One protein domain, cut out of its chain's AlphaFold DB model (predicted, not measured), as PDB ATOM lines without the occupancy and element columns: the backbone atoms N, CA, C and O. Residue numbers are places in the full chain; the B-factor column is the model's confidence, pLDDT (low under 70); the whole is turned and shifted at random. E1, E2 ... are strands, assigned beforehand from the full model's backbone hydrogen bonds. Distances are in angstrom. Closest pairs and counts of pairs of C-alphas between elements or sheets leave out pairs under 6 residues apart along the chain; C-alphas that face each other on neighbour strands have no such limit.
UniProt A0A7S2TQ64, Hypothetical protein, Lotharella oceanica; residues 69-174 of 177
ATOM      1  N   PRO A  69     -36.993  20.965  -3.352       97.06
ATOM      2  CA  PRO A  69     -36.196  20.019  -2.579       97.06
ATOM      3  C   PRO A  69     -37.077  19.218  -1.613       97.06
ATOM      4  O   PRO A  69     -38.157  19.650  -1.229       97.06
ATOM      5  N   GLY A  70     -36.610  18.041  -1.198       96.88
ATOM      6  CA  GLY A  70     -37.311  17.202  -0.221       96.88
ATOM      7  C   GLY A  70     -38.462  16.374  -0.797       96.88
ATOM      8  O   GLY A  70     -39.105  15.640  -0.048       96.88
ATOM      9  N   ALA A  71     -38.697  16.439  -2.110       97.69
ATOM     10  CA  ALA A  71     -39.623  15.545  -2.792       97.69
ATOM     11  C   ALA A  71     -39.161  14.084  -2.649       97.69
ATOM     12  O   ALA A  71     -37.962  13.808  -2.697       97.69
ATOM     13  N   LYS A  72     -40.096  13.151  -2.461       97.69
ATOM     14  CA  LYS A  72     -39.827  11.744  -2.132       97.69
ATOM     15  C   LYS A  72     -40.374  10.814  -3.210       97.69
ATOM     16  O   LYS A  72     -41.545  10.917  -3.562       97.69
ATOM     17  N   ILE A  73     -39.557   9.887  -3.697       96.38
ATOM     18  CA  ILE A  73     -40.002   8.848  -4.633       96.38
ATOM     19  C   ILE A  73     -40.902   7.844  -3.903       96.38
ATOM     20  O   ILE A  73     -40.642   7.478  -2.755       96.38
ATOM     21  N   THR A  74     -41.973   7.407  -4.563       97.12
ATOM     22  CA  THR A  74     -42.922   6.425  -4.027       97.12
ATOM     23  C   THR A  74     -43.547   5.568  -5.129       97.12
ATOM     24  O   THR A  74     -43.602   5.971  -6.293       97.12
ATOM     25  N   GLY A  75     -44.069   4.397  -4.757       95.31
ATOM     26  CA  GLY A  75     -44.905   3.562  -5.623       95.31
ATOM     27  C   GLY A  75     -44.236   3.077  -6.912       95.31
ATOM     28  O   GLY A  75     -44.937   2.719  -7.857       95.31
ATOM     29  N   MET A  76     -42.903   3.105  -7.005       94.00
ATOM     30  CA  MET A  76     -42.181   2.508  -8.127       94.00
ATOM     31  C   MET A  76     -42.283   0.991  -8.033       94.00
ATOM     32  O   MET A  76     -41.962   0.434  -6.987       94.00
ATOM     33  N   THR A  77     -42.687   0.330  -9.117       92.62
ATOM     34  CA  THR A  77     -42.799  -1.137  -9.194       92.62
ATOM     35  C   THR A  77     -41.572  -1.770  -9.848       92.62
ATOM     36  O   THR A  77     -41.035  -2.744  -9.331       92.62
ATOM     37  N   SER A  78     -41.083  -1.184 -10.946       90.06
ATOM     38  CA  SER A  78     -39.899  -1.652 -11.689       90.06
ATOM     39  C   SER A  78     -38.565  -1.132 -11.142       90.06
ATOM     40  O   SER A  78     -37.513  -1.446 -11.691       90.06
ATOM     41  N   SER A  79     -38.592  -0.277 -10.118       89.25
ATOM     42  CA  SER A  79     -37.388   0.284  -9.488       89.25
ATOM     43  C   SER A  79     -37.665   0.603  -8.016       89.25
ATOM     44  O   SER A  79     -37.631   1.760  -7.579       89.25
ATOM     45  N   GLN A  80     -38.076  -0.431  -7.279       92.88
ATOM     46  CA  GLN A  80     -38.526  -0.336  -5.886       92.88
ATOM     47  C   GLN A  80     -37.437   0.179  -4.943       92.88
ATOM     48  O   GLN A  80     -37.761   0.830  -3.953       92.88
ATOM     49  N   GLU A  81     -36.163  -0.031  -5.279       91.06
ATOM     50  CA  GLU A  81     -35.005   0.424  -4.508       91.06
ATOM     51  C   GLU A  81     -34.938   1.951  -4.353       91.06
ATOM     52  O   GLU A  81     -34.288   2.452  -3.439       91.06
ATOM     53  N   PHE A  82     -35.625   2.711  -5.215       90.88
ATOM     54  CA  PHE A  82     -35.691   4.168  -5.098       90.88
ATOM     55  C   PHE A  82     -36.847   4.658  -4.221       90.88
ATOM     56  O   PHE A  82     -36.856   5.834  -3.848       90.88
ATOM     57  N   ASN A  83     -37.821   3.811  -3.873       94.88
ATOM     58  CA  ASN A  83     -38.927   4.223  -3.011       94.88
ATOM     59  C   ASN A  83     -38.398   4.706  -1.653       94.88
ATOM     60  O   ASN A  83     -37.505   4.115  -1.059       94.88
ATOM     61  N   GLY A  84     -38.933   5.828  -1.172       95.19
ATOM     62  CA  GLY A  84     -38.458   6.489   0.044       95.19
ATOM     63  C   GLY A  84     -37.298   7.466  -0.173       95.19
ATOM     64  O   GLY A  84     -37.078   8.332   0.677       95.19
ATOM     65  N   THR A  85     -36.616   7.418  -1.322       94.81
ATOM     66  CA  THR A  85     -35.512   8.336  -1.628       94.81
ATOM     67  C   THR A  85     -36.014   9.770  -1.758       94.81
ATOM     68  O   THR A  85     -36.920  10.058  -2.544       94.81
ATOM     69  N   LYS A  86     -35.389  10.690  -1.015       96.06
ATOM     70  CA  LYS A  86     -35.611  12.133  -1.152       96.06
ATOM     71  C   LYS A  86     -34.667  12.732  -2.191       96.06
ATOM     72  O   LYS A  86     -33.505  12.350  -2.279       96.06
ATOM     73  N   GLY A  87     -35.152  13.711  -2.941       95.12
ATOM     74  CA  GLY A  87     -34.388  14.433  -3.951       95.12
ATOM     75  C   GLY A  87     -34.976  15.809  -4.224       95.12
ATOM     76  O   GLY A  87     -35.572  16.434  -3.346       95.12
ATOM     77  N   THR A  88     -34.759  16.324  -5.429       95.94
ATOM     78  CA  THR A  88     -35.250  17.645  -5.841       95.94
ATOM     79  C   THR A  88     -35.975  17.542  -7.172       95.94
ATOM     80  O   THR A  88     -35.384  17.090  -8.150       95.94
ATOM     81  N   VAL A  89     -37.219  18.010  -7.241       96.06
ATOM     82  CA  VAL A  89     -37.860  18.291  -8.534       96.06
ATOM     83  C   VAL A  89     -37.283  19.603  -9.051       96.06
ATOM     84  O   VAL A  89     -37.411  20.632  -8.395       96.06
ATOM     85  N   ILE A  90     -36.611  19.554 -10.199       92.56
ATOM     86  CA  ILE A  90     -35.999  20.729 -10.840       92.56
ATOM     87  C   ILE A  90     -36.784  21.208 -12.064       92.56
ATOM     88  O   ILE A  90     -36.565  22.315 -12.533       92.56
ATOM     89  N   GLY A  91     -37.724  20.402 -12.560       91.06
ATOM     90  CA  GLY A  91     -38.580  20.779 -13.677       91.06
ATOM     91  C   GLY A  91     -39.676  19.766 -13.962       91.06
ATOM     92  O   GLY A  91     -39.680  18.665 -13.405       91.06
ATOM     93  N   TYR A  92     -40.585  20.123 -14.864       91.50
ATOM     94  CA  TYR A  92     -41.624  19.240 -15.381       91.50
ATOM     95  C   TYR A  92     -41.560  19.183 -16.911       91.50
ATOM     96  O   TYR A  92     -41.686  20.186 -17.605       91.50
ATOM     97  N   MET A  93     -41.351  17.983 -17.447       89.69
ATOM     98  CA  MET A  93     -41.345  17.688 -18.874       89.69
ATOM     99  C   MET A  93     -42.791  17.495 -19.340       89.69
ATOM    100  O   MET A  93     -43.275  16.363 -19.404       89.69
ATOM    101  N   GLY A  94     -43.485  18.596 -19.651       82.31
ATOM    102  CA  GLY A  94     -44.907  18.587 -20.017       82.31
ATOM    103  C   GLY A  94     -45.259  17.588 -21.124       82.31
ATOM    104  O   GLY A  94     -46.179  16.793 -20.956       82.31
ATOM    105  N   SER A  95     -44.456  17.530 -22.190       84.62
ATOM    106  CA  SER A  95     -44.645  16.595 -23.311       84.62
ATOM    107  C   SER A  95     -44.514  15.116 -22.933       84.62
ATOM    108  O   SER A  95     -45.045  14.254 -23.625       84.62
ATOM    109  N   LYS A  96     -43.813  14.804 -21.836       87.12
ATOM    110  CA  LYS A  96     -43.580  13.430 -21.359       87.12
ATOM    111  C   LYS A  96     -44.383  13.087 -20.104       87.12
ATOM    112  O   LYS A  96     -44.304  11.948 -19.644       87.12
ATOM    113  N   GLY A  97     -45.091  14.055 -19.518       91.69
ATOM    114  CA  GLY A  97     -45.823  13.888 -18.262       91.69
ATOM    115  C   GLY A  97     -44.935  13.462 -17.087       91.69
ATOM    116  O   GLY A  97     -45.332  12.610 -16.291       91.69
ATOM    117  N   ARG A  98     -43.694  13.964 -17.011       94.69
ATOM    118  CA  ARG A  98     -42.685  13.516 -16.028       94.69
ATOM    119  C   ARG A  98     -41.920  14.678 -15.417       94.69
ATOM    120  O   ARG A  98     -41.559  15.615 -16.111       94.69
ATOM    121  N   TYR A  99     -41.590  14.579 -14.139       95.31
ATOM    122  CA  TYR A  99     -40.639  15.468 -13.489       95.31
ATOM    123  C   TYR A  99     -39.214  15.182 -13.922       95.31
ATOM    124  O   TYR A  99     -38.821  14.019 -13.987       95.31
ATOM    125  N   TRP A 100     -38.424  16.242 -14.077       92.44
ATOM    126  CA  TRP A 100     -36.983  16.151 -13.928       92.44
ATOM    127  C   TRP A 100     -36.649  16.102 -12.428       92.44
ATOM    128  O   TRP A 100     -36.732  17.104 -11.720       92.44
ATOM    129  N   PHE A 101     -36.319  14.912 -11.934       93.62
ATOM    130  CA  PHE A 101     -36.008  14.619 -10.541       93.62
ATOM    131  C   PHE A 101     -34.507  14.388 -10.358       93.62
ATOM    132  O   PHE A 101     -33.920  13.477 -10.941       93.62
ATOM    133  N   ARG A 102     -33.874  15.206  -9.521       92.69
ATOM    134  CA  ARG A 102     -32.462  15.087  -9.162       92.69
ATOM    135  C   ARG A 102     -32.316  14.281  -7.875       92.69
ATOM    136  O   ARG A 102     -32.769  14.712  -6.814       92.69
ATOM    137  N   LEU A 103     -31.658  13.131  -7.984       90.88
ATOM    138  CA  LEU A 103     -31.287  12.281  -6.854       90.88
ATOM    139  C   LEU A 103     -30.085  12.867  -6.079       90.88
ATOM    140  O   LEU A 103     -29.329  13.676  -6.633       90.88
ATOM    141  N   PRO A 104     -29.887  12.474  -4.808       88.19
ATOM    142  CA  PRO A 104     -28.675  12.780  -4.053       88.19
ATOM    143  C   PRO A 104     -27.404  12.290  -4.759       88.19
ATOM    144  O   PRO A 104     -27.411  11.249  -5.413       88.19
ATOM    145  N   ARG A 105     -26.285  13.007  -4.578       87.12
ATOM    146  CA  ARG A 105     -25.014  12.741  -5.288       87.12
ATOM    147  C   ARG A 105     -24.447  11.330  -5.082       87.12
ATOM    148  O   ARG A 105     -23.722  10.851  -5.945       87.12
ATOM    149  N   HIS A 106     -24.763  10.675  -3.966       86.88
ATOM    150  CA  HIS A 106     -24.289   9.319  -3.680       86.88
ATOM    151  C   HIS A 106     -25.004   8.237  -4.513       86.88
ATOM    152  O   HIS A 106     -24.499   7.122  -4.621       86.88
ATOM    153  N   ILE A 107     -26.142   8.550  -5.145       83.88
ATOM    154  CA  ILE A 107     -26.881   7.616  -6.002       83.88
ATOM    155  C   ILE A 107     -26.418   7.789  -7.454       83.88
ATOM    156  O   ILE A 107     -26.736   8.776  -8.113       83.88
ATOM    157  N   LYS A 108     -25.648   6.815  -7.959       73.44
ATOM    158  CA  LYS A 108     -24.988   6.890  -9.279       73.44
ATOM    159  C   LYS A 108     -25.868   6.443 -10.461       73.44
ATOM    160  O   LYS A 108     -25.612   6.856 -11.591       73.44
ATOM    161  N   LYS A 109     -26.902   5.621 -10.228       67.19
ATOM    162  CA  LYS A 109     -27.832   5.156 -11.277       67.19
ATOM    163  C   LYS A 109     -28.902   6.218 -11.554       67.19
ATOM    164  O   LYS A 109     -29.652   6.598 -10.662       67.19
ATOM    165  N   LYS A 110     -28.973   6.694 -12.802       65.94
ATOM    166  CA  LYS A 110     -30.028   7.600 -13.287       65.94
ATOM    167  C   LYS A 110     -31.255   6.773 -13.692       65.94
ATOM    168  O   LYS A 110     -31.116   5.816 -14.447       65.94
ATOM    169  N   PRO A 111     -32.450   7.196 -13.268       59.09
ATOM    170  CA  PRO A 111     -33.303   7.886 -14.230       59.09
ATOM    171  C   PRO A 111     -33.861   9.165 -13.608       59.09
ATOM    172  O   PRO A 111     -34.476   9.144 -12.549       59.09
ATOM    173  N   ALA A 112     -33.680  10.307 -14.266       68.00
ATOM    174  CA  ALA A 112     -34.142  11.573 -13.701       68.00
ATOM    175  C   ALA A 112     -35.571  11.937 -14.142       68.00
ATOM    176  O   ALA A 112     -35.977  13.070 -13.936       68.00
ATOM    177  N   ALA A 113     -36.321  11.034 -14.784       87.19
ATOM    178  CA  ALA A 113     -37.651  11.314 -15.332       87.19
ATOM    179  C   ALA A 113     -38.738  10.501 -14.609       87.19
ATOM    180  O   ALA A 113     -39.035   9.361 -14.982       87.19
ATOM    181  N   VAL A 114     -39.354  11.089 -13.584       93.38
ATOM    182  CA  VAL A 114     -40.298  10.391 -12.695       93.38
ATOM    183  C   VAL A 114     -41.723  10.876 -12.943       93.38
ATOM    184  O   VAL A 114     -41.958  12.073 -13.068       93.38
ATOM    185  N   ARG A 115     -42.697   9.963 -13.032       95.62
ATOM    186  CA  ARG A 115     -44.110  10.354 -13.179       95.62
ATOM    187  C   ARG A 115     -44.598  11.066 -11.912       95.62
ATOM    188  O   ARG A 115     -44.190  10.663 -10.824       95.62
ATOM    189  N   PRO A 116     -45.528  12.033 -12.004       97.31
ATOM    190  CA  PRO A 116     -46.118  12.648 -10.819       97.31
ATOM    191  C   PRO A 116     -46.742  11.638  -9.850       97.31
ATOM    192  O   PRO A 116     -46.543  11.762  -8.649       97.31
ATOM    193  N   ALA A 117     -47.361  10.570 -10.369       97.38
ATOM    194  CA  ALA A 117     -47.877   9.439  -9.587       97.38
ATOM    195  C   ALA A 117     -46.838   8.769  -8.660       97.38
ATOM    196  O   ALA A 117     -47.216   8.090  -7.711       97.38
ATOM    197  N   ASN A 118     -45.542   8.962  -8.924       97.19
ATOM    198  CA  ASN A 118     -44.432   8.349  -8.200       97.19
ATOM    199  C   ASN A 118     -43.596   9.352  -7.388       97.19
ATOM    200  O   ASN A 118     -42.492   9.019  -6.955       97.19
ATOM    201  N   VAL A 119     -44.089  10.580  -7.184       97.75
ATOM    202  CA  VAL A 119     -43.400  11.605  -6.387       97.75
ATOM    203  C   VAL A 119     -44.354  12.246  -5.388       97.75
ATOM    204  O   VAL A 119     -45.365  12.840  -5.759       97.75
ATOM    205  N   ILE A 120     -43.975  12.189  -4.113       98.62
ATOM    206  CA  ILE A 120     -44.584  12.973  -3.043       98.62
ATOM    207  C   ILE A 120     -43.834  14.303  -2.940       98.62
ATOM    208  O   ILE A 120     -42.644  14.330  -2.625       98.62
ATOM    209  N   LEU A 121     -44.520  15.405  -3.208       98.62
ATOM    210  CA  LEU A 121     -44.050  16.768  -3.024       98.62
ATOM    211  C   LEU A 121     -44.257  17.185  -1.555       98.62
ATOM    212  O   LEU A 121     -45.234  16.753  -0.935       98.62
ATOM    213  N   PRO A 122     -43.374  18.021  -0.985       98.38
ATOM    214  CA  PRO A 122     -43.549  18.554   0.362       98.38
ATOM    215  C   PRO A 122     -44.815  19.408   0.513       98.38
ATOM    216  O   PRO A 122     -45.327  19.979  -0.457       98.38
ATOM    217  N   ALA A 123     -45.273  19.563   1.756       97.94
ATOM    218  CA  ALA A 123     -46.256  20.581   2.112       97.94
ATOM    219  C   ALA A 123     -45.787  21.984   1.685       97.94
ATOM    220  O   ALA A 123     -44.595  22.228   1.501       97.94
ATOM    221  N   SER A 124     -46.741  22.892   1.495       96.75
ATOM    222  CA  SER A 124     -46.543  24.260   0.995       96.75
ATOM    223  C   SER A 124     -46.072  24.386  -0.459       96.75
ATOM    224  O   SER A 124     -46.039  25.498  -0.980       96.75
ATOM    225  N   THR A 125     -45.800  23.282  -1.164       98.44
ATOM    226  CA  THR A 125     -45.528  23.326  -2.611       98.44
ATOM    227  C   THR A 125     -46.741  23.893  -3.354       98.44
ATOM    228  O   THR A 125     -47.876  23.442  -3.148       98.44
ATOM    229  N   VAL A 126     -46.506  24.871  -4.231       98.00
ATOM    230  CA  VAL A 126     -47.536  25.436  -5.110       98.00
ATOM    231  C   VAL A 126     -47.560  24.629  -6.398       98.00
ATOM    232  O   VAL A 126     -46.529  24.366  -7.013       98.00
ATOM    233  N   VAL A 127     -48.751  24.206  -6.792       98.12
ATOM    234  CA  VAL A 127     -48.955  23.164  -7.796       98.12
ATOM    235  C   VAL A 127     -50.069  23.549  -8.748       98.12
ATOM    236  O   VAL A 127     -51.036  24.209  -8.366       98.12
ATOM    237  N   ARG A 128     -49.953  23.104  -9.993       96.94
ATOM    238  CA  ARG A 128     -51.020  23.176 -10.980       96.94
ATOM    239  C   ARG A 128     -51.842  21.897 -10.925       96.94
ATOM    240  O   ARG A 128     -51.293  20.797 -10.837       96.94
ATOM    241  N   LEU A 129     -53.157  22.047 -10.978       97.75
ATOM    242  CA  LEU A 129     -54.071  20.914 -11.039       97.75
ATOM    243  C   LEU A 129     -54.284  20.497 -12.493       97.75
ATOM    244  O   LEU A 129     -54.510  21.349 -13.353       97.75
ATOM    245  N   ILE A 130     -54.196  19.200 -12.771       96.38
ATOM    246  CA  ILE A 130     -54.355  18.635 -14.118       96.38
ATOM    247  C   ILE A 130     -55.140  17.323 -14.061       96.38
ATOM    248  O   ILE A 130     -55.249  16.712 -13.002       96.38
ATOM    249  N   GLY A 131     -55.679  16.877 -15.200       96.06
ATOM    250  CA  GLY A 131     -56.264  15.535 -15.331       96.06
ATOM    251  C   GLY A 131     -57.505  15.264 -14.469       96.06
ATOM    252  O   GLY A 131     -57.938  14.119 -14.350       96.06
ATOM    253  N   LEU A 132     -58.110  16.287 -13.857       97.94
ATOM    254  CA  LEU A 132     -59.305  16.125 -13.037       97.94
ATOM    255  C   LEU A 132     -60.525  15.902 -13.928       97.94
ATOM    256  O   LEU A 132     -60.954  16.810 -14.634       97.94
ATOM    257  N   THR A 133     -61.116  14.711 -13.850       97.12
ATOM    258  CA  THR A 133     -62.347  14.362 -14.579       97.12
ATOM    259  C   THR A 133     -63.613  14.709 -13.799       97.12
ATOM    260  O   THR A 133     -64.600  15.132 -14.382       97.12
ATOM    261  N   LYS A 134     -63.580  14.589 -12.464       95.69
ATOM    262  CA  LYS A 134     -64.715  14.925 -11.580       95.69
ATOM    263  C   LYS A 134     -64.836  16.420 -11.263       95.69
ATOM    264  O   LYS A 134     -65.848  16.850 -10.725       95.69
ATOM    265  N   ALA A 135     -63.790  17.194 -11.538       96.38
ATOM    266  CA  ALA A 135     -63.760  18.639 -11.321       96.38
ATOM    267  C   ALA A 135     -62.928  19.331 -12.418       96.38
ATOM    268  O   ALA A 135     -61.901  19.948 -12.112       96.38
ATOM    269  N   PRO A 136     -63.321  19.208 -13.701       97.56
ATOM    270  CA  PRO A 136     -62.536  19.703 -14.830       97.56
ATOM    271  C   PRO A 136     -62.288  21.215 -14.782       97.56
ATOM    272  O   PRO A 136     -61.238  21.680 -15.216       97.56
ATOM    273  N   GLN A 137     -63.184  21.981 -14.158       96.94
ATOM    274  CA  GLN A 137     -63.063  23.422 -13.924       96.94
ATOM    275  C   GLN A 137     -61.902  23.831 -12.998       96.94
ATOM    276  O   GLN A 137     -61.643  25.025 -12.814       96.94
ATOM    277  N   LEU A 138     -61.256  22.868 -12.333       97.44
ATOM    278  CA  LEU A 138     -60.051  23.097 -11.537       97.44
ATOM    279  C   LEU A 138     -58.767  22.879 -12.343       97.44
ATOM    280  O   LEU A 138     -57.714  23.344 -11.910       97.44
ATOM    281  N   ASN A 139     -58.832  22.219 -13.503       97.25
ATOM    282  CA  ASN A 139     -57.655  22.006 -14.338       97.25
ATOM    283  C   ASN A 139     -57.061  23.348 -14.790       97.25
ATOM    284  O   ASN A 139     -57.777  24.290 -15.124       97.25
ATOM    285  N   GLY A 140     -55.733  23.441 -14.756       95.25
ATOM    286  CA  GLY A 140     -54.978  24.659 -15.045       95.25
ATOM    287  C   GLY A 140     -54.899  25.657 -13.886       95.25
ATOM    288  O   GLY A 140     -54.094  26.583 -13.960       95.25
ATOM    289  N   LYS A 141     -55.668  25.482 -12.800       96.19
ATOM    290  CA  LYS A 141     -55.608  26.375 -11.631       96.19
ATOM    291  C   LYS A 141     -54.439  26.034 -10.709       96.19
ATOM    292  O   LYS A 141     -54.050  24.873 -10.573       96.19
ATOM    293  N   TRP A 142     -53.930  27.067 -10.041       96.81
ATOM    294  CA  TRP A 142     -52.907  26.965  -9.002       96.81
ATOM    295  C   TRP A 142     -53.527  26.673  -7.639       96.81
ATOM    296  O   TRP A 142     -54.496  27.323  -7.236       96.81
ATOM    297  N   ALA A 143     -52.925  25.734  -6.923       97.88
ATOM    298  CA  ALA A 143     -53.292  25.285  -5.591       97.88
ATOM    299  C   ALA A 143     -52.034  25.165  -4.715       97.88
ATOM    300  O   ALA A 143     -50.912  25.236  -5.216       97.88
ATOM    301  N   ARG A 144     -52.213  24.961  -3.409       98.25
ATOM    302  CA  ARG A 144     -51.108  24.707  -2.471       98.25
ATOM    303  C   ARG A 144     -51.314  23.374  -1.768       98.25
ATOM    304  O   ARG A 144     -52.415  23.091  -1.299       98.25
ATOM    305  N   ILE A 145     -50.273  22.554  -1.682       98.62
ATOM    306  CA  ILE A 145     -50.323  21.316  -0.896       98.62
ATOM    307  C   ILE A 145     -50.370  21.685   0.587       98.62
ATOM    308  O   ILE A 145     -49.486  22.385   1.073       98.62
ATOM    309  N   LYS A 146     -51.381  21.198   1.311       98.25
ATOM    310  CA  LYS A 146     -51.382  21.239   2.780       98.25
ATOM    311  C   LYS A 146     -50.590  20.065   3.334       98.25
ATOM    312  O   LYS A 146     -49.681  20.255   4.128       98.25
ATOM    313  N   GLU A 147     -50.904  18.867   2.857       98.44
ATOM    314  CA  GLU A 147     -50.275  17.630   3.308       98.44
ATOM    315  C   GLU A 147     -50.463  16.498   2.293       98.44
ATOM    316  O   GLU A 147     -51.272  16.584   1.359       98.44
ATOM    317  N   PHE A 148     -49.714  15.419   2.507       98.50
ATOM    318  CA  PHE A 148     -49.922  14.135   1.855       98.50
ATOM    319  C   PHE A 148     -50.516  13.150   2.865       98.50
ATOM    320  O   PHE A 148     -49.857  12.773   3.833       98.50
ATOM    321  N   ASP A 149     -51.753  12.732   2.618       98.12
ATOM    322  CA  ASP A 149     -52.468  11.740   3.411       98.12
ATOM    323  C   ASP A 149     -52.004  10.340   2.994       98.12
ATOM    324  O   ASP A 149     -52.407   9.804   1.955       98.12
ATOM    325  N   GLN A 150     -51.130   9.755   3.818       95.44
ATOM    326  CA  GLN A 150     -50.547   8.437   3.568       95.44
ATOM    327  C   GLN A 150     -51.602   7.328   3.534       95.44
ATOM    328  O   GLN A 150     -51.437   6.381   2.772       95.44
ATOM    329  N   SER A 151     -52.689   7.458   4.306       96.00
ATOM    330  CA  SER A 151     -53.727   6.425   4.401       96.00
ATOM    331  C   SER A 151     -54.495   6.260   3.090       96.00
ATOM    332  O   SER A 151     -54.806   5.146   2.677       96.00
ATOM    333  N   SER A 152     -54.759   7.370   2.396       96.62
ATOM    334  CA  SER A 152     -55.500   7.373   1.133       96.62
ATOM    335  C   SER A 152     -54.609   7.470  -0.108       96.62
ATOM    336  O   SER A 152     -55.113   7.358  -1.229       96.62
ATOM    337  N   GLY A 153     -53.304   7.706   0.063       96.75
ATOM    338  CA  GLY A 153     -52.363   7.922  -1.037       96.75
ATOM    339  C   GLY A 153     -52.654   9.197  -1.838       96.75
ATOM    340  O   GLY A 153     -52.392   9.251  -3.043       96.75
ATOM    341  N   ARG A 154     -53.239  10.222  -1.203       98.50
ATOM    342  CA  ARG A 154     -53.704  11.459  -1.856       98.50
ATOM    343  C   ARG A 154     -53.147  12.701  -1.175       98.50
ATOM    344  O   ARG A 154     -52.870  12.708   0.017       98.50
ATOM    345  N   TYR A 155     -53.048  13.791  -1.923       98.69
ATOM    346  CA  TYR A 155     -52.820  15.111  -1.346       98.69
ATOM    347  C   TYR A 155     -54.109  15.710  -0.817       98.69
ATOM    348  O   TYR A 155     -55.138  15.634  -1.488       98.69
ATOM    349  N   VAL A 156     -54.016  16.421   0.303       98.50
ATOM    350  CA  VAL A 156     -54.964  17.484   0.639       98.50
ATOM    351  C   VAL A 156     -54.410  18.781   0.054       98.50
ATOM    352  O   VAL A 156     -53.380  19.289   0.497       98.50
ATOM    353  N   VAL A 157     -55.083  19.328  -0.960       98.31
ATOM    354  CA  VAL A 157     -54.690  20.591  -1.606       98.31
ATOM    355  C   VAL A 157     -55.654  21.709  -1.241       98.31
ATOM    356  O   VAL A 157     -56.866  21.522  -1.266       98.31
ATOM    357  N   GLN A 158     -55.141  22.884  -0.897       98.38
ATOM    358  CA  GLN A 158     -55.927  24.103  -0.768       98.38
ATOM    359  C   GLN A 158     -56.224  24.669  -2.157       98.38
ATOM    360  O   GLN A 158     -55.298  24.923  -2.924       98.38
ATOM    361  N   ILE A 159     -57.508  24.858  -2.465       97.06
ATOM    362  CA  ILE A 159     -58.000  25.321  -3.777       97.06
ATOM    363  C   ILE A 159     -58.730  26.669  -3.702       97.06
ATOM    364  O   ILE A 159     -59.024  27.270  -4.732       97.06
ATOM    365  N   SER A 160     -59.025  27.148  -2.492       95.19
ATOM    366  CA  SER A 160     -59.448  28.520  -2.205       95.19
ATOM    367  C   SER A 160     -59.050  28.900  -0.774       95.19
ATOM    368  O   SER A 160     -58.538  28.065  -0.023       95.19
ATOM    369  N   ALA A 161     -59.322  30.138  -0.354       90.44
ATOM    370  CA  ALA A 161     -59.057  30.572   1.018       90.44
ATOM    371  C   ALA A 161     -59.738  29.680   2.083       90.44
ATOM    372  O   ALA A 161     -59.163  29.483   3.147       90.44
ATOM    373  N   GLN A 162     -60.892  29.074   1.776       93.12
ATOM    374  CA  GLN A 162     -61.671  28.258   2.717       93.12
ATOM    375  C   GLN A 162     -61.821  26.784   2.306       93.12
ATOM    376  O   GLN A 162     -62.318  25.988   3.096       93.12
ATOM    377  N   LYS A 163     -61.426  26.390   1.086       96.25
ATOM    378  CA  LYS A 163     -61.684  25.035   0.564       96.25
ATOM    379  C   LYS A 163     -60.411  24.245   0.290       96.25
ATOM    380  O   LYS A 163     -59.414  24.769  -0.215       96.25
ATOM    381  N   SER A 164     -60.501  22.941   0.548       98.00
ATOM    382  CA  SER A 164     -59.492  21.944   0.196       98.00
ATOM    383  C   SER A 164     -60.110  20.759  -0.553       98.00
ATOM    384  O   SER A 164     -61.307  20.510  -0.436       98.00
ATOM    385  N   ALA A 165     -59.297  20.032  -1.320       97.81
ATOM    386  CA  ALA A 165     -59.700  18.832  -2.054       97.81
ATOM    387  C   ALA A 165     -58.691  17.691  -1.858       97.81
ATOM    388  O   ALA A 165     -57.492  17.945  -1.736       97.81
ATOM    389  N   LYS A 166     -59.171  16.438  -1.869       98.19
ATOM    390  CA  LYS A 166     -58.322  15.235  -1.848       98.19
ATOM    391  C   LYS A 166     -58.022  14.746  -3.265       98.19
ATOM    392  O   LYS A 166     -58.895  14.173  -3.922       98.19
ATOM    393  N   LEU A 167     -56.792  14.935  -3.736       98.56
ATOM    394  CA  LEU A 167     -56.396  14.654  -5.120       98.56
ATOM    395  C   LEU A 167     -55.300  13.592  -5.207       98.56
ATOM    396  O   LEU A 167     -54.429  13.501  -4.347       98.56
ATOM    397  N   LYS A 168     -55.336  12.791  -6.273       98.38
ATOM    398  CA  LYS A 168     -54.263  11.844  -6.591       98.38
ATOM    399  C   LYS A 168     -52.968  12.582  -6.938       98.38
ATOM    400  O   LYS A 168     -53.019  13.686  -7.477       98.38
ATOM    401  N   LEU A 169     -51.836  11.913  -6.736       98.25
ATOM    402  CA  LEU A 169     -50.515  12.418  -7.118       98.25
ATOM    403  C   LEU A 169     -50.426  12.825  -8.595       98.25
ATOM    404  O   LEU A 169     -49.885  13.878  -8.913       98.25
ATOM    405  N   GLU A 170     -51.001  12.022  -9.494       97.56
ATOM    406  CA  GLU A 170     -50.975  12.266 -10.945       97.56
ATOM    407  C   GLU A 170     -51.653  13.573 -11.381       97.56
ATOM    408  O   GLU A 170     -51.326  14.112 -12.434       97.56
ATOM    409  N   ASN A 171     -52.542  14.114 -10.542       98.06
ATOM    410  CA  ASN A 171     -53.334  15.307 -10.838       98.06
ATOM    411  C   ASN A 171     -52.750  16.590 -10.229       98.06
ATOM    412  O   ASN A 171     -53.376  17.648 -10.299       98.06
ATOM    413  N   VAL A 172     -51.585  16.495  -9.585       97.88
ATOM    414  CA  VAL A 172     -50.961  17.578  -8.824       97.88
ATOM    415  C   VAL A 172     -49.522  17.752  -9.299       97.88
ATOM    416  O   VAL A 172     -48.653  16.946  -8.960       97.88
ATOM    417  N   VAL A 173     -49.268  18.800 -10.096       97.19
ATOM    418  CA  VAL A 173     -47.962  19.004 -10.741       97.19
ATOM    419  C   VAL A 173     -47.247  20.293 -10.343       97.19
ATOM    420  O   VAL A 173     -47.799  21.384 -10.457       97.19
ATOM    421  N   ALA A 174     -45.983  20.184  -9.934       96.31
ATOM    422  CA  ALA A 174     -45.071  21.322  -9.788       96.31
ATOM    423  C   ALA A 174     -44.491  21.710 -11.164       96.31
ATOM    424  O   ALA A 174     -43.367  21.346 -11.511       96.31
TER     425      ALA A 174
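What this domain is: This is residues 69 to 174 of the 177 residues of the protein "Hypothetical protein" of Lotharella oceanica (UniProt A0A7S2TQ64). With little regular structure, this domain is two lobes along its longest axis, each a small, strongly twisted sheet amid loops: E1 to E3, and E4 to E7 curled toward an incomplete barrel. The printed 106 residues have 40 in seven named strands and no named helix: all strand. Each sheet is an antiparallel meander, neighbours in chain order. It is compact, with a radius of gyration of the C-alphas of 13.7 A and spans of 43 by 29 by 23 A.

Where its parts are: Find C-alpha 69 at (-36.196, 20.019, -2.579), opening E1, 69 to 73. Next come E2, 86 to 93, 19.4 A; E3, 98 to 102; E4, 126 to 129; E5, 142 to 149, 19.6 A; E6, 154 to 158; E7, 164 to 168, ending at (-54.263, 11.844, -6.591).

How they stand to each other: Look for N and O within hydrogen-bond range in five hairpins: N 87 and O 71, 2.8 A, E1 and E2; N 90 and O 100, 2.9 A, E2 and E3; N 143 and O 127, 2.8 A, E4 and E5; N 156 and O 147, 2.9 A, E5 and E6; N 155 and O 167, 2.8 A, E6 and E7. E3 and E4 are apart.

The domain as a whole: The farthest C-alphas, Lys 108 and Gln 162, are 44.1 A apart. The printed part has no cut; links E1 to E2, E3 to E4 and E4 to E5 are long. Residues 109 to 112 have pLDDT under 70.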